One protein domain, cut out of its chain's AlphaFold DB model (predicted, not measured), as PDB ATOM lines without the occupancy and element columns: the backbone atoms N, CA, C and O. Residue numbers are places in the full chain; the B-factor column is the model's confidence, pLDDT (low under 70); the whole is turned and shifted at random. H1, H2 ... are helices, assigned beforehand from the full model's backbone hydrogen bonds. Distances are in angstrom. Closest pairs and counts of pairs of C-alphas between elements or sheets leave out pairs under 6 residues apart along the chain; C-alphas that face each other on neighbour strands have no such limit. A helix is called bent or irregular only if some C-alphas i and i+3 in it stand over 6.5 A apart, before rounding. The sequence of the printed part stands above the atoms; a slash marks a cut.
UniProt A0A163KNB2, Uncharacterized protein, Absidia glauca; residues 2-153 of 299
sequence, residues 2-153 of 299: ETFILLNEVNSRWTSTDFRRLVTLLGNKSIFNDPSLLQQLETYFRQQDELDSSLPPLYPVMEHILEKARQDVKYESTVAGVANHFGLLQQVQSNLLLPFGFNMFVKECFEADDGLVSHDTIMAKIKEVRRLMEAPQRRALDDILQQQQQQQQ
ATOM      1  N   GLU A   2      78.878 -12.769  70.547       80.81
ATOM      2  CA  GLU A   2      78.560 -11.541  69.780       80.81
ATOM      3  C   GLU A   2      77.565 -10.613  70.499       80.81
ATOM      4  O   GLU A   2      77.806  -9.414  70.602       80.81
ATOM      5  N   THR A   3      76.507 -11.175  71.092       83.38
ATOM      6  CA  THR A   3      75.520 -10.439  71.899       83.38
ATOM      7  C   THR A   3      76.138  -9.716  73.089       83.38
ATOM      8  O   THR A   3      75.800  -8.569  73.351       83.38
ATOM      9  N   PHE A   4      77.058 -10.362  73.808       80.19
ATOM     10  CA  PHE A   4      77.713  -9.738  74.952       80.19
ATOM     11  C   PHE A   4      78.640  -8.604  74.505       80.19
ATOM     12  O   PHE A   4      78.649  -7.550  75.130       80.19
ATOM     13  N   ILE A   5      79.377  -8.791  73.403       80.94
ATOM     14  CA  ILE A   5      80.223  -7.737  72.821       80.94
ATOM     15  C   ILE A   5      79.360  -6.532  72.444       80.94
ATOM     16  O   ILE A   5      79.688  -5.417  72.835       80.94
ATOM     17  N   LEU A   6      78.238  -6.763  71.749       86.25
ATOM     18  CA  LEU A   6      77.292  -5.706  71.410       86.25
ATOM     19  C   LEU A   6      76.814  -4.979  72.670       86.25
ATOM     20  O   LEU A   6      76.912  -3.762  72.733       86.25
ATOM     21  N   LEU A   7      76.330  -5.704  73.681       83.00
ATOM     22  CA  LEU A   7      75.822  -5.089  74.909       83.00
ATOM     23  C   LEU A   7      76.902  -4.308  75.665       83.00
ATOM     24  O   LEU A   7      76.609  -3.245  76.200       83.00
ATOM     25  N   ASN A   8      78.147  -4.779  75.670       80.88
ATOM     26  CA  ASN A   8      79.252  -4.066  76.302       80.88
ATOM     27  C   ASN A   8      79.617  -2.773  75.549       80.88
ATOM     28  O   ASN A   8      79.845  -1.741  76.176       80.88
ATOM     29  N   GLU A   9      79.622  -2.810  74.214       83.62
ATOM     30  CA  GLU A   9      79.807  -1.619  73.371       83.62
ATOM     31  C   GLU A   9      78.641  -0.634  73.495       83.62
ATOM     32  O   GLU A   9      78.842   0.575  73.475       83.62
ATOM     33  N   VAL A  10      77.414  -1.128  73.653       84.88
ATOM     34  CA  VAL A  10      76.260  -0.265  73.907       84.88
ATOM     35  C   VAL A  10      76.372   0.371  75.293       84.88
ATOM     36  O   VAL A  10      76.190   1.577  75.423       84.88
ATOM     37  N   ASN A  11      76.717  -0.405  76.323       84.00
ATOM     38  CA  ASN A  11      76.853   0.091  77.691       84.00
ATOM     39  C   ASN A  11      77.929   1.184  77.829       84.00
ATOM     40  O   ASN A  11      77.812   2.047  78.693       84.00
ATOM     41  N   SER A  12      78.977   1.163  76.999       82.81
ATOM     42  CA  SER A  12      80.021   2.196  77.023       82.81
ATOM     43  C   SER A  12      79.629   3.486  76.296       82.81
ATOM     44  O   SER A  12      80.216   4.532  76.571       82.81
ATOM     45  N   ARG A  13      78.658   3.424  75.375       84.56
ATOM     46  CA  ARG A  13      78.278   4.542  74.495       84.56
ATOM     47  C   ARG A  13      76.945   5.185  74.860       84.56
ATOM     48  O   ARG A  13      76.757   6.370  74.607       84.56
ATOM     49  N   TRP A  14      75.997   4.413  75.382       83.88
ATOM     50  CA  TRP A  14      74.628   4.871  75.628       83.88
ATOM     51  C   TRP A  14      74.426   5.306  77.075       83.88
ATOM     52  O   TRP A  14      75.202   4.972  77.971       83.88
ATOM     53  N   THR A  15      73.344   6.046  77.325       84.12
ATOM     54  CA  THR A  15      72.954   6.379  78.698       84.12
ATOM     55  C   THR A  15      72.509   5.121  79.451       84.12
ATOM     56  O   THR A  15      71.998   4.168  78.859       84.12
ATOM     57  N   SER A  16      72.641   5.132  80.781       76.12
ATOM     58  CA  SER A  16      72.207   4.016  81.640       76.12
ATOM     59  C   SER A  16      70.727   3.653  81.434       76.12
ATOM     60  O   SER A  16      70.362   2.476  81.416       76.12
ATOM     61  N   THR A  17      69.873   4.655  81.201       79.19
ATOM     62  CA  THR A  17      68.440   4.465  80.929       79.19
ATOM     63  C   THR A  17      68.208   3.726  79.612       79.19
ATOM     64  O   THR A  17      67.429   2.771  79.562       79.19
ATOM     65  N   ASP A  18      68.904   4.136  78.554       81.12
ATOM     66  CA  ASP A  18      68.757   3.558  77.218       81.12
ATOM     67  C   ASP A  18      69.321   2.141  77.155       81.12
ATOM     68  O   ASP A  18      68.699   1.232  76.599       81.12
ATOM     69  N   PHE A  19      70.462   1.929  77.811       83.69
ATOM     70  CA  PHE A  19      71.059   0.614  77.958       83.69
ATOM     71  C   PHE A  19      70.138  -0.349  78.721       83.69
ATOM     72  O   PHE A  19      69.880  -1.462  78.259       83.69
ATOM     73  N   ARG A  20      69.562   0.088  79.849       78.75
ATOM     74  CA  ARG A  20      68.605  -0.722  80.618       78.75
ATOM     75  C   ARG A  20      67.396  -1.106  79.771       78.75
ATOM     76  O   ARG A  20      66.992  -2.266  79.778       78.75
ATOM     77  N   ARG A  21      66.855  -0.159  78.998       81.69
ATOM     78  CA  ARG A  21      65.739  -0.421  78.083       81.69
ATOM     79  C   ARG A  21      66.103  -1.470  77.032       81.69
ATOM     80  O   ARG A  21      65.296  -2.362  76.785       81.69
ATOM     81  N   LEU A  22      67.303  -1.398  76.451       85.69
ATOM     82  CA  LEU A  22      67.794  -2.404  75.505       85.69
ATOM     83  C   LEU A  22      67.874  -3.793  76.147       85.69
ATOM     84  O   LEU A  22      67.390  -4.764  75.567       85.69
ATOM     85  N   VAL A  23      68.461  -3.887  77.340       84.00
ATOM     86  CA  VAL A  23      68.602  -5.153  78.069       84.00
ATOM     87  C   VAL A  23      67.235  -5.762  78.384       84.00
ATOM     88  O   VAL A  23      67.031  -6.947  78.132       84.00
ATOM     89  N   THR A  24      66.269  -4.965  78.849       80.56
ATOM     90  CA  THR A  24      64.893  -5.433  79.094       80.56
ATOM     91  C   THR A  24      64.218  -5.924  77.813       80.56
ATOM     92  O   THR A  24      63.553  -6.958  77.823       80.56
ATOM     93  N   LEU A  25      64.398  -5.203  76.704       84.50
ATOM     94  CA  LEU A  25      63.831  -5.571  75.409       84.50
ATOM     95  C   LEU A  25      64.409  -6.892  74.889       84.50
ATOM     96  O   LEU A  25      63.644  -7.777  74.521       84.50
ATOM     97  N   LEU A  26      65.734  -7.055  74.910       84.00
ATOM     98  CA  LEU A  26      66.398  -8.287  74.470       84.00
ATOM     99  C   LEU A  26      66.164  -9.465  75.423       84.00
ATOM    100  O   LEU A  26      66.133 -10.609  74.979       84.00
ATOM    101  N   GLY A  27      65.983  -9.194  76.717       78.75
ATOM    102  CA  GLY A  27      65.649 -10.196  77.728       78.75
ATOM    103  C   GLY A  27      64.256 -10.806  77.551       78.75
ATOM    104  O   GLY A  27      64.011 -11.938  77.982       78.75
ATOM    105  N   ASN A  28      63.356 -10.091  76.870       82.44
ATOM    106  CA  ASN A  28      62.024 -10.567  76.543       82.44
ATOM    107  C   ASN A  28      62.009 -11.302  75.193       82.44
ATOM    108  O   ASN A  28      62.013 -10.682  74.135       82.44
ATOM    109  N   LYS A  29      61.875 -12.633  75.228       78.12
ATOM    110  CA  LYS A  29      61.784 -13.498  74.035       78.12
ATOM    111  C   LYS A  29      60.683 -13.094  73.046       78.12
ATOM    112  O   LYS A  29      60.795 -13.354  71.850       78.12
ATOM    113  N   SER A  30      59.623 -12.415  73.500       82.75
ATOM    114  CA  SER A  30      58.559 -11.965  72.597       82.75
ATOM    115  C   SER A  30      59.053 -10.955  71.559       82.75
ATOM    116  O   SER A  30      58.420 -10.817  70.516       82.75
ATOM    117  N   ILE A  31      60.185 -10.282  71.803       84.19
ATOM    118  CA  ILE A  31      60.725  -9.277  70.887       84.19
ATOM    119  C   ILE A  31      61.045  -9.843  69.506       84.19
ATOM    120  O   ILE A  31      60.800  -9.179  68.507       84.19
ATOM    121  N   PHE A  32      61.530 -11.082  69.422       83.38
ATOM    122  CA  PHE A  32      61.924 -11.693  68.149       83.38
ATOM    123  C   PHE A  32      60.726 -12.036  67.260       83.38
ATOM    124  O   PHE A  32      60.879 -12.200  66.051       83.38
ATOM    125  N   ASN A  33      59.533 -12.085  67.858       84.81
ATOM    126  CA  ASN A  33      58.272 -12.385  67.194       84.81
ATOM    127  C   ASN A  33      57.374 -11.149  67.022       84.81
ATOM    128  O   ASN A  33      56.312 -11.257  66.413       84.81
ATOM    129  N   ASP A  34      57.783  -9.984  67.539       87.44
ATOM    130  CA  ASP A  34      57.028  -8.733  67.456       87.44
ATOM    131  C   ASP A  34      57.710  -7.747  66.484       87.44
ATOM    132  O   ASP A  34      58.694  -7.086  66.840       87.44
ATOM    133  N   PRO A  35      57.178  -7.587  65.256       87.06
ATOM    134  CA  PRO A  35      57.733  -6.673  64.261       87.06
ATOM    135  C   PRO A  35      57.804  -5.222  64.741       87.06
ATOM    136  O   PRO A  35      58.690  -4.479  64.321       87.06
ATOM    137  N   SER A  36      56.886  -4.803  65.619       88.00
ATOM    138  CA  SER A  36      56.829  -3.427  66.107       88.00
ATOM    139  C   SER A  36      57.962  -3.124  67.087       88.00
ATOM    140  O   SER A  36      58.535  -2.034  67.047       88.00
ATOM    141  N   LEU A  37      58.329  -4.093  67.930       85.19
ATOM    142  CA  LEU A  37      59.457  -3.964  68.849       85.19
ATOM    143  C   LEU A  37      60.792  -4.049  68.104       85.19
ATOM    144  O   LEU A  37      61.702  -3.280  68.407       85.19
ATOM    145  N   LEU A  38      60.890  -4.909  67.084       86.56
ATOM    146  CA  LEU A  38      62.067  -4.976  66.212       86.56
ATOM    147  C   LEU A  38      62.288  -3.648  65.484       86.56
ATOM    148  O   LEU A  38      63.389  -3.105  65.528       86.56
ATOM    149  N   GLN A  39      61.236  -3.068  64.903       88.94
ATOM    150  CA  GLN A  39      61.325  -1.773  64.230       88.94
ATOM    151  C   GLN A  39      61.732  -0.642  65.189       88.94
ATOM    152  O   GLN A  39      62.502   0.248  64.813       88.94
ATOM    153  N   GLN A  40      61.242  -0.665  66.433       87.50
ATOM    154  CA  GLN A  40      61.675   0.282  67.464       87.50
ATOM    155  C   GLN A  40      63.169   0.133  67.761       87.50
ATOM    156  O   GLN A  40      63.877   1.137  67.784       87.50
ATOM    157  N   LEU A  41      63.650  -1.101  67.941       87.75
ATOM    158  CA  LEU A  41      65.058  -1.387  68.209       87.75
ATOM    159  C   LEU A  41      65.945  -0.931  67.039       87.75
ATOM    160  O   LEU A  41      66.948  -0.253  67.242       87.75
ATOM    161  N   GLU A  42      65.531  -1.223  65.807       89.56
ATOM    162  CA  GLU A  42      66.218  -0.796  64.589       89.56
ATOM    163  C   GLU A  42      66.328   0.724  64.476       89.56
ATOM    164  O   GLU A  42      67.406   1.253  64.201       89.56
ATOM    165  N   THR A  43      65.225   1.428  64.727       88.94
ATOM    166  CA  THR A  43      65.195   2.896  64.721       88.94
ATOM    167  C   THR A  43      66.154   3.456  65.766       88.94
ATOM    168  O   THR A  43      66.889   4.402  65.490       88.94
ATOM    169  N   TYR A  44      66.180   2.838  66.946       88.50
ATOM    170  CA  TYR A  44      67.006   3.268  68.062       88.50
ATOM    171  C   TYR A  44      68.505   3.165  67.744       88.50
ATOM    172  O   TYR A  44      69.242   4.135  67.899       88.50
ATOM    173  N   PHE A  45      68.952   2.024  67.214       91.00
ATOM    174  CA  PHE A  45      70.353   1.836  66.817       91.00
ATOM    175  C   PHE A  45      70.774   2.769  65.674       91.00
ATOM    176  O   PHE A  45      71.869   3.320  65.723       91.00
ATOM    177  N   ARG A  46      69.907   3.001  64.677       90.31
ATOM    178  CA  ARG A  46      70.207   3.941  63.580       90.31
ATOM    179  C   ARG A  46      70.391   5.373  64.084       90.31
ATOM    180  O   ARG A  46      71.345   6.028  63.685       90.31
ATOM    181  N   GLN A  47      69.521   5.836  64.984       89.00
ATOM    182  CA  GLN A  47      69.643   7.170  65.584       89.00
ATOM    183  C   GLN A  47      70.953   7.328  66.365       89.00
ATOM    184  O   GLN A  47      71.591   8.375  66.295       89.00
ATOM    185  N   GLN A  48      71.368   6.286  67.086       86.81
ATOM    186  CA  GLN A  48      72.613   6.296  67.854       86.81
ATOM    187  C   GLN A  48      73.855   6.299  66.952       86.81
ATOM    188  O   GLN A  48      74.792   7.048  67.216       86.81
ATOM    189  N   ASP A  49      73.843   5.544  65.851       88.62
ATOM    190  CA  ASP A  49      74.933   5.563  64.866       88.62
ATOM    191  C   ASP A  49      75.053   6.928  64.147       88.62
ATOM    192  O   ASP A  49      76.148   7.334  63.758       88.62
ATOM    193  N   GLU A  50      73.948   7.668  63.989       89.44
ATOM    194  CA  GLU A  50      73.944   9.027  63.420       89.44
ATOM    195  C   GLU A  50      74.480  10.091  64.394       89.44
ATOM    196  O   GLU A  50      75.071  11.083  63.957       89.44
ATOM    197  N   LEU A  51      74.286   9.893  65.702       87.25
ATOM    198  CA  LEU A  51      74.728  10.816  66.752       87.25
ATOM    199  C   LEU A  51      76.255  10.863  66.890       87.25
ATOM    200  O   LEU A  51      76.805  11.937  67.137       87.25
ATOM    201  N   ASP A  52      76.938   9.732  66.699       83.19
ATOM    202  CA  ASP A  52      78.395   9.641  66.812       83.19
ATOM    203  C   ASP A  52      79.034   8.914  65.621       83.19
ATOM    204  O   ASP A  52      79.467   7.763  65.689       83.19
ATOM    205  N   SER A  53      79.162   9.657  64.518       85.44
ATOM    206  CA  SER A  53      79.824   9.199  63.287       85.44
ATOM    207  C   SER A  53      81.313   8.839  63.438       85.44
ATOM    208  O   SER A  53      81.918   8.350  62.481       85.44
ATOM    209  N   SER A  54      81.932   9.106  64.597       85.19
ATOM    210  CA  SER A  54      83.348   8.804  64.836       85.19
ATOM    211  C   SER A  54      83.594   7.352  65.254       85.19
ATOM    212  O   SER A  54      84.721   6.861  65.133       85.19
ATOM    213  N   LEU A  55      82.549   6.649  65.698       84.44
ATOM    214  CA  LEU A  55      82.624   5.267  66.152       84.44
ATOM    215  C   LEU A  55      82.082   4.284  65.098       84.44
ATOM    216  O   LEU A  55      81.264   4.649  64.255       84.44
ATOM    217  N   PRO A  56      82.513   3.007  65.127       86.31
ATOM    218  CA  PRO A  56      81.947   1.985  64.251       86.31
ATOM    219  C   PRO A  56      80.440   1.805  64.505       86.31
ATOM    220  O   PRO A  56      80.062   1.698  65.679       86.31
ATOM    221  N   PRO A  57      79.604   1.713  63.452       88.94
ATOM    222  CA  PRO A  57      78.159   1.588  63.599       88.94
ATOM    223  C   PRO A  57      77.784   0.256  64.252       88.94
ATOM    224  O   PRO A  57      78.295  -0.803  63.873       88.94
ATOM    225  N   LEU A  58      76.884   0.306  65.231       89.12
ATOM    226  CA  LEU A  58      76.401  -0.864  65.963       89.12
ATOM    227  C   LEU A  58      75.176  -1.499  65.295       89.12
ATOM    228  O   LEU A  58      74.928  -2.691  65.500       89.12
ATOM    229  N   TYR A  59      74.440  -0.746  64.467       91.94
ATOM    230  CA  TYR A  59      73.243  -1.239  63.783       91.94
ATOM    231  C   TYR A  59      73.481  -2.529  62.975       91.94
ATOM    232  O   TYR A  59      72.721  -3.475  63.178       91.94
ATOM    233  N   PRO A  60      74.533  -2.658  62.135       91.50
ATOM    234  CA  PRO A  60      74.744  -3.879  61.350       91.50
ATOM    235  C   PRO A  60      75.020  -5.116  62.217       91.50
ATOM    236  O   PRO A  60      74.645  -6.232  61.860       91.50
ATOM    237  N   VAL A  61      75.676  -4.928  63.369       90.25
ATOM    238  CA  VAL A  61      75.964  -6.012  64.322       90.25
ATOM    239  C   VAL A  61      74.675  -6.467  65.001       90.25
ATOM    240  O   VAL A  61      74.419  -7.666  65.110       90.25
ATOM    241  N   MET A  62      73.848  -5.511  65.422       91.81
ATOM    242  CA  MET A  62      72.534  -5.788  65.991       91.81
ATOM    243  C   MET A  62      71.621  -6.492  64.978       91.81
ATOM    244  O   MET A  62      71.045  -7.525  65.312       91.81
ATOM    245  N   GLU A  63      71.540  -6.000  63.739       92.00
ATOM    246  CA  GLU A  63      70.721  -6.593  62.674       92.00
ATOM    247  C   GLU A  63      71.124  -8.052  62.419       92.00
ATOM    248  O   GLU A  63      70.267  -8.932  62.353       92.00
ATOM    249  N   HIS A  64      72.431  -8.331  62.377       91.75
ATOM    250  CA  HIS A  64      72.945  -9.693  62.249       91.75
ATOM    251  C   HIS A  64      72.509 -10.604  63.409       91.75
ATOM    252  O   HIS A  64      72.078 -11.734  63.172       91.75
ATOM    253  N   ILE A  65      72.592 -10.120  64.655       89.31
ATOM    254  CA  ILE A  65      72.166 -10.873  65.846       89.31
ATOM    255  C   ILE A  65      70.662 -11.159  65.794       89.31
ATOM    256  O   ILE A  65      70.253 -12.290  66.054       89.31
ATOM    257  N   LEU A  66      69.842 -10.165  65.440       89.75
ATOM    258  CA  LEU A  66      68.392 -10.335  65.346       89.75
ATOM    259  C   LEU A  66      68.010 -11.329  64.250       89.75
ATOM    260  O   LEU A  66      67.185 -12.207  64.488       89.75
ATOM    261  N   GLU A  67      68.615 -11.228  63.068       90.88
ATOM    262  CA  GLU A  67      68.316 -12.131  61.959       90.88
ATOM    263  C   GLU A  67      68.713 -13.575  62.287       90.88
ATOM    264  O   GLU A  67      67.943 -14.507  62.059       90.88
ATOM    265  N   LYS A  68      69.873 -13.769  62.923       90.19
ATOM    266  CA  LYS A  68      70.313 -15.085  63.394       90.19
ATOM    267  C   LYS A  68      69.385 -15.650  64.475       90.19
ATOM    268  O   LYS A  68      69.071 -16.834  64.434       90.19
ATOM    269  N   ALA A  69      68.893 -14.814  65.391       87.06
ATOM    270  CA  ALA A  69      67.920 -15.220  66.408       87.06
ATOM    271  C   ALA A  69      66.559 -15.608  65.809       87.06
ATOM    272  O   ALA A  69      65.960 -16.579  66.257       87.06
ATOM    273  N   ARG A  70      66.095 -14.921  64.755       87.81
ATOM    274  CA  ARG A  70      64.862 -15.301  64.034       87.81
ATOM    275  C   ARG A  70      64.978 -16.662  63.346       87.81
ATOM    276  O   ARG A  70      63.982 -17.364  63.201       87.81
ATOM    277  N   GLN A  71      66.176 -17.010  62.879       91.81
ATOM    278  CA  GLN A  71      66.430 -18.262  62.162       91.81
ATOM    279  C   GLN A  71      66.709 -19.445  63.102       91.81
ATOM    280  O   GLN A  71      66.504 -20.593  62.705       91.81
ATOM    281  N   ASP A  72      67.161 -19.182  64.331       88.00
ATOM    282  CA  ASP A  72      67.564 -20.202  65.298       88.00
ATOM    283  C   ASP A  72      67.021 -19.907  66.707       88.00
ATOM    284  O   ASP A  72      67.536 -19.060  67.439       88.00
ATOM    285  N   VAL A  73      66.027 -20.698  67.123       83.06
ATOM    286  CA  VAL A  73      65.383 -20.629  68.450       83.06
ATOM    287  C   VAL A  73      66.376 -20.874  69.596       83.06
ATOM    288  O   VAL A  73      66.214 -20.337  70.699       83.06
ATOM    289  N   LYS A  74      67.427 -21.680  69.369       81.56
ATOM    290  CA  LYS A  74      68.484 -21.860  70.373       81.56
ATOM    291  C   LYS A  74      69.266 -20.560  70.538       81.56
ATOM    292  O   LYS A  74      69.454 -20.115  71.669       81.56
ATOM    293  N   TYR A  75      69.650 -19.925  69.431       83.12
ATOM    294  CA  TYR A  75      70.361 -18.646  69.455       83.12
ATOM    295  C   TYR A  75      69.505 -17.525  70.061       83.12
ATOM    296  O   TYR A  75      70.009 -16.762  70.879       83.12
ATOM    297  N   GLU A  76      68.205 -17.473  69.757       85.12
ATOM    298  CA  GLU A  76      67.236 -16.580  70.414       85.12
ATOM    299  C   GLU A  76      67.296 -16.700  71.944       85.12
ATOM    300  O   GLU A  76      67.431 -15.711  72.671       85.12
ATOM    301  N   SER A  77      67.260 -17.938  72.444       77.69
ATOM    302  CA  SER A  77      67.306 -18.209  73.879       77.69
ATOM    303  C   SER A  77      68.652 -17.820  74.492       77.69
ATOM    304  O   SER A  77      68.683 -17.336  75.624       77.69
ATOM    305  N   THR A  78      69.752 -17.960  73.745       80.62
ATOM    306  CA  THR A  78      71.067 -17.448  74.144       80.62
ATOM    307  C   THR A  78      71.076 -15.923  74.233       80.62
ATOM    308  O   THR A  78      71.563 -15.390  75.225       80.62
ATOM    309  N   VAL A  79      70.522 -15.207  73.247       81.19
ATOM    310  CA  VAL A  79      70.469 -13.734  73.256       81.19
ATOM    311  C   VAL A  79      69.689 -13.230  74.471       81.19
ATOM    312  O   VAL A  79      70.202 -12.400  75.223       81.19
ATOM    313  N   ALA A  80      68.496 -13.784  74.707       78.31
ATOM    314  CA  ALA A  80      67.677 -13.428  75.862       78.31
ATOM    315  C   ALA A  80      68.372 -13.776  77.186       78.31
ATOM    316  O   ALA A  80      68.369 -12.980  78.124       78.31
ATOM    317  N   GLY A  81      69.023 -14.940  77.254       75.88
ATOM    318  CA  GLY A  81      69.809 -15.352  78.414       75.88
ATOM    319  C   GLY A  81      70.952 -14.384  78.720       75.88
ATOM    320  O   GLY A  81      71.096 -13.958  79.862       75.88
ATOM    321  N   VAL A  82      71.728 -13.987  77.709       79.56
ATOM    322  CA  VAL A  82      72.836 -13.033  77.869       79.56
ATOM    323  C   VAL A  82      72.329 -11.666  78.321       79.56
ATOM    324  O   VAL A  82      72.941 -11.070  79.202       79.56
ATOM    325  N   ALA A  83      71.216 -11.180  77.766       80.12
ATOM    326  CA  ALA A  83      70.626  -9.910  78.180       80.12
ATOM    327  C   ALA A  83      70.160  -9.957  79.646       80.12
ATOM    328  O   ALA A  83      70.589  -9.133  80.450       80.12
ATOM    329  N   ASN A  84      69.374 -10.970  80.025       74.69
ATOM    330  CA  ASN A  84      68.851 -11.118  81.389       74.69
ATOM    331  C   ASN A  84      69.952 -11.225  82.454       74.69
ATOM    332  O   ASN A  84      69.756 -10.796  83.587       74.69
ATOM    333  N   HIS A  85      71.119 -11.760  82.090       76.75
ATOM    334  CA  HIS A  85      72.252 -11.921  82.999       76.75
ATOM    335  C   HIS A  85      73.383 -10.921  82.734       76.75
ATOM    336  O   HIS A  85      74.478 -11.096  83.267       76.75
ATOM    337  N   PHE A  86      73.160  -9.873  81.930       76.06
ATOM    338  CA  PHE A  86      74.243  -8.990  81.495       76.06
ATOM    339  C   PHE A  86      74.978  -8.335  82.669       76.06
ATOM    340  O   PHE A  86      76.205  -8.329  82.675       76.06
ATOM    341  N   GLY A  87      74.257  -7.840  83.682       70.06
ATOM    342  CA  GLY A  87      74.879  -7.206  84.852       70.06
ATOM    343  C   GLY A  87      75.815  -8.155  85.606       70.06
ATOM    344  O   GLY A  87      76.942  -7.791  85.932       70.06
ATOM    345  N   LEU A  88      75.392  -9.409  85.786       71.12
ATOM    346  CA  LEU A  88      76.216 -10.453  86.392       71.12
ATOM    347  C   LEU A  88      77.440 -10.777  85.523       71.12
ATOM    348  O   LEU A  88      78.562 -10.858  86.017       71.12
ATOM    349  N   LEU A  89      77.239 -10.927  84.211       73.06
ATOM    350  CA  LEU A  89      78.321 -11.181  83.259       73.06
ATOM    351  C   LEU A  89      79.334 -10.027  83.233       73.06
ATOM    352  O   LEU A  89      80.534 -10.269  83.139       73.06
ATOM    353  N   GLN A  90      78.872  -8.787  83.366       72.00
ATOM    354  CA  GLN A  90      79.726  -7.610  83.436       72.00
ATOM    355  C   GLN A  90      80.546  -7.582  84.729       72.00
ATOM    356  O   GLN A  90      81.751  -7.350  84.659       72.00
ATOM    357  N   GLN A  91      79.938  -7.883  85.881       69.25
ATOM    358  CA  GLN A  91      80.658  -8.020  87.154       69.25
ATOM    359  C   GLN A  91      81.719  -9.123  87.084       69.25
ATOM    360  O   GLN A  91      82.841  -8.952  87.558       69.25
ATOM    361  N   VAL A  92      81.400 -10.249  86.442       71.12
ATOM    362  CA  VAL A  92      82.370 -11.320  86.190       71.12
ATOM    363  C   VAL A  92      83.504 -10.823  85.288       71.12
ATOM    364  O   VAL A  92      84.674 -11.063  85.584       71.12
ATOM    365  N   GLN A  93      83.205 -10.094  84.212       75.81
ATOM    366  CA  GLN A  93      84.232  -9.543  83.328       75.81
ATOM    367  C   GLN A  93      85.143  -8.539  84.049       75.81
ATOM    368  O   GLN A  93      86.359  -8.601  83.878       75.81
ATOM    369  N   SER A  94      84.576  -7.634  84.850       70.44
ATOM    370  CA  SER A  94      85.323  -6.570  85.527       70.44
ATOM    371  C   SER A  94      86.168  -7.087  86.687       70.44
ATOM    372  O   SER A  94      87.270  -6.588  86.901       70.44
ATOM    373  N   ASN A  95      85.671  -8.085  87.424       66.00
ATOM    374  CA  ASN A  95      86.300  -8.546  88.661       66.00
ATOM    375  C   ASN A  95      87.189  -9.780  88.478       66.00
ATOM    376  O   ASN A  95      88.099  -9.997  89.277       66.00
ATOM    377  N   LEU A  96      86.931 -10.617  87.466       63.22
ATOM    378  CA  LEU A  96      87.474 -11.977  87.456       63.22
ATOM    379  C   LEU A  96      88.454 -12.273  86.334       63.22
ATOM    380  O   LEU A  96      89.329 -13.115  86.531       63.22
ATOM    381  N   LEU A  97      88.320 -11.679  85.146       60.62
ATOM    382  CA  LEU A  97      88.897 -12.296  83.951       60.62
ATOM    383  C   LEU A  97      89.598 -11.297  83.026       60.62
ATOM    384  O   LEU A  97      89.022 -10.316  82.570       60.62
ATOM    385  N   LEU A  98      90.837 -11.628  82.641       59.19
ATOM    386  CA  LEU A  98      91.430 -11.103  81.409       59.19
ATOM    387  C   LEU A  98      90.508 -11.465  80.225       59.19
ATOM    388  O   LEU A  98      89.866 -12.520  80.275       59.19
ATOM    389  N   PRO A  99      90.471 -10.680  79.129       57.84
ATOM    390  CA  PRO A  99      89.529 -10.881  78.017       57.84
ATOM    391  C   PRO A  99      89.456 -12.324  77.484       57.84
ATOM    392  O   PRO A  99      88.398 -12.796  77.073       57.84
ATOM    393  N   PHE A 100      90.572 -13.058  77.539       56.78
ATOM    394  CA  PHE A 100      90.645 -14.468  77.156       56.78
ATOM    395  C   PHE A 100      89.891 -15.410  78.113       56.78
ATOM    396  O   PHE A 100      89.186 -16.312  77.664       56.78
ATOM    397  N   GLY A 101      90.000 -15.190  79.424       65.31
ATOM    398  CA  GLY A 101      89.311 -15.993  80.433       65.31
ATOM    399  C   GLY A 101      87.799 -15.765  80.424       65.31
ATOM    400  O   GLY A 101      87.040 -16.708  80.625       65.31
ATOM    401  N   PHE A 102      87.357 -14.546  80.102       69.12
ATOM    402  CA  PHE A 102      85.937 -14.206  80.016       69.12
ATOM    403  C   PHE A 102      85.233 -14.953  78.878       69.12
ATOM    404  O   PHE A 102      84.170 -15.536  79.081       69.12
ATOM    405  N   ASN A 103      85.870 -15.028  77.706       64.62
ATOM    406  CA  ASN A 103      85.349 -15.808  76.581       64.62
ATOM    407  C   ASN A 103      85.198 -17.295  76.928       64.62
ATOM    408  O   ASN A 103      84.197 -17.909  76.562       64.62
ATOM    409  N   MET A 104      86.168 -17.867  77.652       65.94
ATOM    410  CA  MET A 104      86.085 -19.249  78.128       65.94
ATOM    411  C   MET A 104      84.945 -19.420  79.137       65.94
ATOM    412  O   MET A 104      84.167 -20.353  79.007       65.94
ATOM    413  N   PHE A 105      84.794 -18.499  80.092       71.06
ATOM    414  CA  PHE A 105      83.709 -18.541  81.074       71.06
ATOM    415  C   PHE A 105      82.325 -18.497  80.415       71.06
ATOM    416  O   PHE A 105      81.479 -19.333  80.727       71.06
ATOM    417  N   VAL A 106      82.104 -17.574  79.472       68.75
ATOM    418  CA  VAL A 106      80.824 -17.452  78.757       68.75
ATOM    419  C   VAL A 106      80.534 -18.703  77.932       68.75
ATOM    420  O   VAL A 106      79.429 -19.235  77.998       68.75
ATOM    421  N   LYS A 107      81.526 -19.207  77.194       65.56
ATOM    422  CA  LYS A 107      81.376 -20.421  76.387       65.56
ATOM    423  C   LYS A 107      81.094 -21.649  77.250       65.56
ATOM    424  O   LYS A 107      80.116 -22.350  77.033       65.56
ATOM    425  N   GLU A 108      81.907 -21.889  78.269       67.19
ATOM    426  CA  GLU A 108      81.738 -23.064  79.117       67.19
ATOM    427  C   GLU A 108      80.415 -22.990  79.886       67.19
ATOM    428  O   GLU A 108      79.618 -23.926  79.827       67.19
ATOM    429  N   CYS A 109      80.114 -21.871  80.545       66.25
ATOM    430  CA  CYS A 109      78.962 -21.786  81.444       66.25
ATOM    431  C   CYS A 109      77.625 -21.564  80.717       66.25
ATOM    432  O   CYS A 109      76.597 -21.983  81.245       66.25
ATOM    433  N   PHE A 110      77.624 -20.953  79.523       64.50
ATOM    434  CA  PHE A 110      76.396 -20.536  78.829       64.50
ATOM    435  C   PHE A 110      76.247 -21.059  77.384       64.50
ATOM    436  O   PHE A 110      75.129 -21.034  76.872       64.50
ATOM    437  N   GLU A 111      77.293 -21.583  76.728       59.34
ATOM    438  CA  GLU A 111      77.189 -22.300  75.435       59.34
ATOM    439  C   GLU A 111      77.185 -23.827  75.648       59.34
ATOM    440  O   GLU A 111      78.051 -24.541  75.146       59.34
ATOM    441  N   ALA A 112      76.227 -24.373  76.408       52.28
ATOM    442  CA  ALA A 112      76.000 -25.820  76.337       52.28
ATOM    443  C   ALA A 112      75.117 -26.145  75.117       52.28
ATOM    444  O   ALA A 112      74.004 -25.636  74.996       52.28
ATOM    445  N   ASP A 113      75.630 -26.999  74.227       49.25
ATOM    446  CA  ASP A 113      75.019 -27.409  72.946       49.25
ATOM    447  C   ASP A 113      73.611 -28.036  73.066       49.25
ATOM    448  O   ASP A 113      72.830 -28.053  72.100       49.25
ATOM    449  N   ASP A 114      73.241 -28.499  74.259       49.16
ATOM    450  CA  ASP A 114      71.936 -29.072  74.555       49.16
ATOM    451  C   ASP A 114      71.106 -28.091  75.382       49.16
ATOM    452  O   ASP A 114      71.496 -27.693  76.477       49.16
ATOM    453  N   GLY A 115      69.940 -27.709  74.853       50.62
ATOM    454  CA  GLY A 115      69.030 -26.680  75.382       50.62
ATOM    455  C   GLY A 115      68.371 -26.987  76.736       50.62
ATOM    456  O   GLY A 115      67.286 -26.488  77.012       50.62
ATOM    457  N   LEU A 116      69.011 -27.805  77.568       52.00
ATOM    458  CA  LEU A 116      68.650 -28.155  78.936       52.00
ATOM    459  C   LEU A 116      69.890 -28.004  79.825       52.00
ATOM    460  O   LEU A 116      70.378 -28.963  80.423       52.00
ATOM    461  N   VAL A 117      70.429 -26.789  79.905       61.25
ATOM    462  CA  VAL A 117      71.476 -26.501  80.886       61.25
ATOM    463  C   VAL A 117      70.794 -26.318  82.234       61.25
ATOM    464  O   VAL A 117      70.187 -25.283  82.499       61.25
ATOM    465  N   SER A 118      70.830 -27.354  83.072       63.38
ATOM    466  CA  SER A 118      70.329 -27.240  84.441       63.38
ATOM    467  C   SER A 118      71.224 -26.303  85.249       63.38
ATOM    468  O   SER A 118      72.430 -26.217  85.000       63.38
ATOM    469  N   HIS A 119      70.649 -25.644  86.255       65.06
ATOM    470  CA  HIS A 119      71.399 -24.854  87.233       65.06
ATOM    471  C   HIS A 119      72.611 -25.630  87.779       65.06
ATOM    472  O   HIS A 119      73.721 -25.109  87.818       65.06
ATOM    473  N   ASP A 120      72.434 -26.917  88.089       68.69
ATOM    474  CA  ASP A 120      73.510 -27.776  88.593       68.69
ATOM    475  C   ASP A 120      74.644 -27.965  87.582       68.69
ATOM    476  O   ASP A 120      75.815 -28.004  87.962       68.69
ATOM    477  N   THR A 121      74.315 -28.032  86.289       68.19
ATOM    478  CA  THR A 121      75.307 -28.118  85.211       68.19
ATOM    479  C   THR A 121      76.100 -26.819  85.112       68.19
ATOM    480  O   THR A 121      77.326 -26.858  85.021       68.19
ATOM    481  N   ILE A 122      75.428 -25.666  85.191       70.00
ATOM    482  CA  ILE A 122      76.088 -24.352  85.196       70.00
ATOM    483  C   ILE A 122      77.005 -24.239  86.417       70.00
ATOM    484  O   ILE A 122      78.185 -23.938  86.271       70.00
ATOM    485  N   MET A 123      76.511 -24.573  87.609       74.81
ATOM    486  CA  MET A 123      77.293 -24.511  88.845       74.81
ATOM    487  C   MET A 123      78.478 -25.478  88.848       74.81
ATOM    488  O   MET A 123      79.543 -25.144  89.370       74.81
ATOM    489  N   ALA A 124      78.339 -26.661  88.247       74.88
ATOM    490  CA  ALA A 124      79.453 -27.586  88.059       74.88
ATOM    491  C   ALA A 124      80.533 -26.985  87.145       74.88
ATOM    492  O   ALA A 124      81.715 -27.029  87.482       74.88
ATOM    493  N   LYS A 125      80.142 -26.350  86.037       73.00
ATOM    494  CA  LYS A 125      81.089 -25.696  85.125       73.00
ATOM    495  C   LYS A 125      81.748 -24.465  85.742       73.00
ATOM    496  O   LYS A 125      82.955 -24.289  85.604       73.00
ATOM    497  N   ILE A 126      81.000 -23.669  86.504       76.94
ATOM    498  CA  ILE A 126      81.544 -22.548  87.279       76.94
ATOM    499  C   ILE A 126      82.580 -23.052  88.291       76.94
ATOM    500  O   ILE A 126      83.638 -22.442  88.429       76.94
ATOM    501  N   LYS A 127      82.342 -24.193  88.956       78.44
ATOM    502  CA  LYS A 127      83.332 -24.819  89.852       78.44
ATOM    503  C   LYS A 127      84.604 -25.248  89.119       78.44
ATOM    504  O   LYS A 127      85.689 -25.093  89.679       78.44
ATOM    505  N   GLU A 128      84.500 -25.751  87.892       76.94
ATOM    506  CA  GLU A 128      85.678 -26.091  87.082       76.94
ATOM    507  C   GLU A 128      86.457 -24.842  86.661       76.94
ATOM    508  O   GLU A 128      87.673 -24.780  86.853       76.94
ATOM    509  N   VAL A 129      85.771 -23.791  86.205       75.19
ATOM    510  CA  VAL A 129      86.419 -22.506  85.897       75.19
ATOM    511  C   VAL A 129      87.066 -21.903  87.153       75.19
ATOM    512  O   VAL A 129      88.205 -21.438  87.100       75.19
ATOM    513  N   ARG A 130      86.413 -22.012  88.316       77.12
ATOM    514  CA  ARG A 130      86.949 -21.601  89.624       77.12
ATOM    515  C   ARG A 130      88.259 -22.311  89.964       77.12
ATOM    516  O   ARG A 130      89.125 -21.697  90.581       77.12
ATOM    517  N   ARG A 131      88.461 -23.577  89.571       78.00
ATOM    518  CA  ARG A 131      89.740 -24.282  89.806       78.00
ATOM    519  C   ARG A 131      90.907 -23.687  89.020       78.00
ATOM    520  O   ARG A 131      92.045 -23.854  89.452       78.00
ATOM    521  N   LEU A 132      90.632 -23.022  87.900       77.50
ATOM    522  CA  LEU A 132      91.637 -22.423  87.017       77.50
ATOM    523  C   LEU A 132      91.976 -20.967  87.387       77.50
ATOM    524  O   LEU A 132      92.898 -20.396  86.812       77.50
ATOM    525  N   MET A 133      91.248 -20.377  88.338       75.88
ATOM    526  CA  MET A 133      91.398 -18.986  88.773       75.88
ATOM    527  C   MET A 133      92.395 -18.819  89.929       75.88
ATOM    528  O   MET A 133      92.560 -19.699  90.783       75.88
ATOM    529  N   GLU A 134      93.012 -17.640  90.013       77.62
ATOM    530  CA  GLU A 134      93.869 -17.265  91.139       77.62
ATOM    531  C   GLU A 134      93.052 -16.991  92.417       77.62
ATOM    532  O   GLU A 134      91.838 -16.797  92.389       77.62
ATOM    533  N   ALA A 135      93.704 -16.977  93.586       76.56
ATOM    534  CA  ALA A 135      93.037 -16.746  94.874       76.56
ATOM    535  C   ALA A 135      92.147 -15.479  94.945       76.56
ATOM    536  O   ALA A 135      91.025 -15.614  95.433       76.56
ATOM    537  N   PRO A 136      92.570 -14.288  94.465       71.94
ATOM    538  CA  PRO A 136      91.713 -13.099  94.497       71.94
ATOM    539  C   PRO A 136      90.494 -13.218  93.572       71.94
ATOM    540  O   PRO A 136      89.393 -12.859  93.972       71.94
ATOM    541  N   GLN A 137      90.663 -13.801  92.382       72.12
ATOM    542  CA  GLN A 137      89.565 -14.042  91.440       72.12
ATOM    543  C   GLN A 137      88.562 -15.050  92.014       72.12
ATOM    544  O   GLN A 137      87.360 -14.845  91.951       72.12
ATOM    545  N   ARG A 138      89.034 -16.126  92.653       77.62
ATOM    546  CA  ARG A 138      88.136 -17.103  93.290       77.62
ATOM    547  C   ARG A 138      87.261 -16.474  94.370       77.62
ATOM    548  O   ARG A 138      86.080 -16.785  94.403       77.62
ATOM    549  N   ARG A 139      87.821 -15.587  95.200       76.00
ATOM    550  CA  ARG A 139      87.049 -14.863  96.225       76.00
ATOM    551  C   ARG A 139      85.981 -13.980  95.598       76.00
ATOM    552  O   ARG A 139      84.819 -14.145  95.920       76.00
ATOM    553  N   ALA A 140      86.354 -13.154  94.624       74.75
ATOM    554  CA  ALA A 140      85.389 -12.304  93.937       74.75
ATOM    555  C   ALA A 140      84.283 -13.113  93.226       74.75
ATOM    556  O   ALA A 140      83.143 -12.669  93.163       74.75
ATOM    557  N   LEU A 141      84.586 -14.311  92.708       78.69
ATOM    558  CA  LEU A 141      83.576 -15.189  92.113       78.69
ATOM    559  C   LEU A 141      82.645 -15.765  93.186       78.69
ATOM    560  O   LEU A 141      81.443 -15.841  92.957       78.69
ATOM    561  N   ASP A 142      83.194 -16.164  94.333       79.75
ATOM    562  CA  ASP A 142      82.411 -16.669  95.462       79.75
ATOM    563  C   ASP A 142      81.464 -15.580  96.000       79.75
ATOM    564  O   ASP A 142      80.284 -15.865  96.203       79.75
ATOM    565  N   ASP A 143      81.934 -14.335  96.114       76.88
ATOM    566  CA  ASP A 143      81.126 -13.185  96.546       76.88
ATOM    567  C   ASP A 143      79.959 -12.928  95.573       76.88
ATOM    568  O   ASP A 143      78.808 -12.778  95.987       76.88
ATOM    569  N   ILE A 144      80.233 -12.962  94.262       76.44
ATOM    570  CA  ILE A 144      79.216 -12.802  93.211       76.44
ATOM    571  C   ILE A 144      78.168 -13.930  93.267       76.44
ATOM    572  O   ILE A 144      76.966 -13.676  93.160       76.44
ATOM    573  N   LEU A 145      78.599 -15.185  93.440       79.31
ATOM    574  CA  LEU A 145      77.690 -16.335  93.525       79.31
ATOM    575  C   LEU A 145      76.831 -16.292  94.792       79.31
ATOM    576  O   LEU A 145      75.641 -16.601  94.737       79.31
ATOM    577  N   GLN A 146      77.415 -15.890  95.920       78.75
ATOM    578  CA  GLN A 146      76.701 -15.750  97.185       78.75
ATOM    579  C   GLN A 146      75.649 -14.636  97.103       78.75
ATOM    580  O   GLN A 146      74.509 -14.844  97.523       78.75
ATOM    581  N   GLN A 147      75.990 -13.502  96.485       75.62
ATOM    582  CA  GLN A 147      75.052 -12.403  96.253       75.62
ATOM    583  C   GLN A 147      73.876 -12.835  95.357       75.62
ATOM    584  O   GLN A 147      72.724 -12.509  95.645       75.62
ATOM    585  N   GLN A 148      74.136 -13.616  94.303       71.88
ATOM    586  CA  GLN A 148      73.077 -14.143  93.435       71.88
ATOM    587  C   GLN A 148      72.154 -15.124  94.177       71.88
ATOM    588  O   GLN A 148      70.934 -15.068  94.013       71.88
ATOM    589  N   GLN A 149      72.718 -16.026  94.985       70.94
ATOM    590  CA  GLN A 149      71.938 -17.035  95.700       70.94
ATOM    591  C   GLN A 149      70.991 -16.397  96.725       70.94
ATOM    592  O   GLN A 149      69.841 -16.821  96.841       70.94
ATOM    593  N   GLN A 150      71.442 -15.333  97.398       68.69
ATOM    594  CA  GLN A 150      70.593 -14.540  98.282       68.69
ATOM    595  C   GLN A 150      69.444 -13.891  97.501       68.69
ATOM    596  O   GLN A 150      68.292 -14.079  97.871       68.69
ATOM    597  N   GLN A 151      69.712 -13.237  96.363       64.38
ATOM    598  CA  GLN A 151      68.659 -12.607  95.549       64.38
ATOM    599  C   GLN A 151      67.575 -13.590  95.066       64.38
ATOM    600  O   GLN A 151      66.412 -13.209  94.965       64.38
ATOM    601  N   GLN A 152      67.920 -14.853  94.787       59.56
ATOM    602  CA  GLN A 152      66.945 -15.859  94.338       59.56
ATOM    603  C   GLN A 152      66.082 -16.439  95.466       59.56
ATOM    604  O   GLN A 152      64.939 -16.815  95.210       59.56
ATOM    605  N   GLN A 153      66.582 -16.505  96.706       52.56
ATOM    606  CA  GLN A 153      65.784 -16.976  97.847       52.56
ATOM    607  C   GLN A 153      64.616 -16.036  98.179       52.56
ATOM    608  O   GLN A 153      63.571 -16.514  98.609       52.56
TER     609      GLN A 153
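AT A GLANCE: This is residues 2 to 153 of the 299 residues of an uncharacterized protein of Absidia glauca (UniProt A0A163KNB2). Two helical lobes stand next to each other: a five-helix bundle of H1, H2, H4, H5 and H6, with the short H3 packed on H5 and H6, and a second lobe in which H7, H8, H9 and H10 stand round a nearly closed four-sided ring, H10 coming back to H7. The lobes are joined by few contacts, and H7, the first helix of the second lobe, crosses H1 of the bundle about perpendicularly. The printed part has 152 residues with ten named helices, H1 to H10 in chain order, and no named strand; its class is all helix. It is compact, with a radius of gyration of the C-alphas of 16.4 A, and spans 45 by 34 by 29 A.

IN THESE COORDINATES: Find C-alpha 2 at (78.560, -11.541, 69.780), where H1 begins; it runs over residues 2 to 13. Next come H2, residues 16 to 27, and H3, residues 29 to 33. H3 is neither bent nor irregular, but only just: C-alphas 29 and 32 are 6.2 A apart. H4, residues 35 to 51, takes you 24.5 A to C-alpha 51 at (74.728, 10.816, 66.752). H5 follows at residues 59 to 71, 18.4 A long, then H6 at 73 to 84, H7 at 86 to 96 and H8 at 99 to 110. H9, residues 119 to 131, measures 18.5 A. H10, residues 135 to 153, is the longest helix, 27.4 A, and ends at C-alpha 153, (65.784, -16.976, 97.847).

HOW THE PARTS SIT: Begin with the bundle of H1, H2, H4, H5 and H6, which is up and down, each helix running against the one before it. H1 and H2 form a helical hairpin and only just touch, with 3 pairs of C-alphas within 8 A; the closest C-alphas are those of Asn 11 and Phe 19, 5.8 A apart. Residues 23 to 27 of H2 touch H6 at a shallow tilt of 31 degrees, opposite ways, and the closest C-alphas, those of Gly 27 and Ala 80, are 4.2 A apart. H1 touches H6 with residues 3 to 7 alone, Thr 3 and Val 79 having the closest C-alphas at 6.2 A. H4 and H5 are a helical hairpin at 19 degrees, a shallow tilt; look at the C-alphas of Phe 45 and Tyr 59, their closest, 5.2 A apart. H3 touches H5, the closest C-alphas being those of Phe 32 and Arg 70, 6.2 A apart. Now step to H7: it only just touches H1, with 3 pairs of C-alphas within 8 A, the closest those of Phe 4 and Phe 86 at 7.4 A, and stands about perpendicular to it at 85 degrees. H7 and H8 touch only at the corner, with C-alphas 93 and 102 closest at 6.0 A. H8 and H9 are a helical hairpin whose closest C-alphas, those of Cys 109 and Ile 122, are 5.4 A apart. H9 and H10 are close but not clearly touching, with C-alphas 130 and 138 closest at 5.9 A. H10 touches H7 with residues 137 to 144 alone, at a shallow tilt of 24 degrees, opposite ways; the C-alphas of Leu 96 and Gln 137 are closest at 5.0 A. Among the pairs that are apart are H8 and H10, and H4 and H7. In H1, H2 and H4 to H10 every O i to N i+4 pair is within hydrogen-bond range; in H3 it is 0 of 1, beside 2 of 2 O i to N i+3 pairs.

THE WHOLE: The two C-alphas farthest apart are those of Ser 36 and Ala 135, 48.1 A. The printed part has no cut and no long link; the links H4 to H5, 7 residues, and H8 to H9, 8 residues, are short, and the others are tight. The mean pLDDT of the printed part is 77.8; look for values under 70 at residue 91, residues 95 to 104, 106 to 121 and 150 to 153.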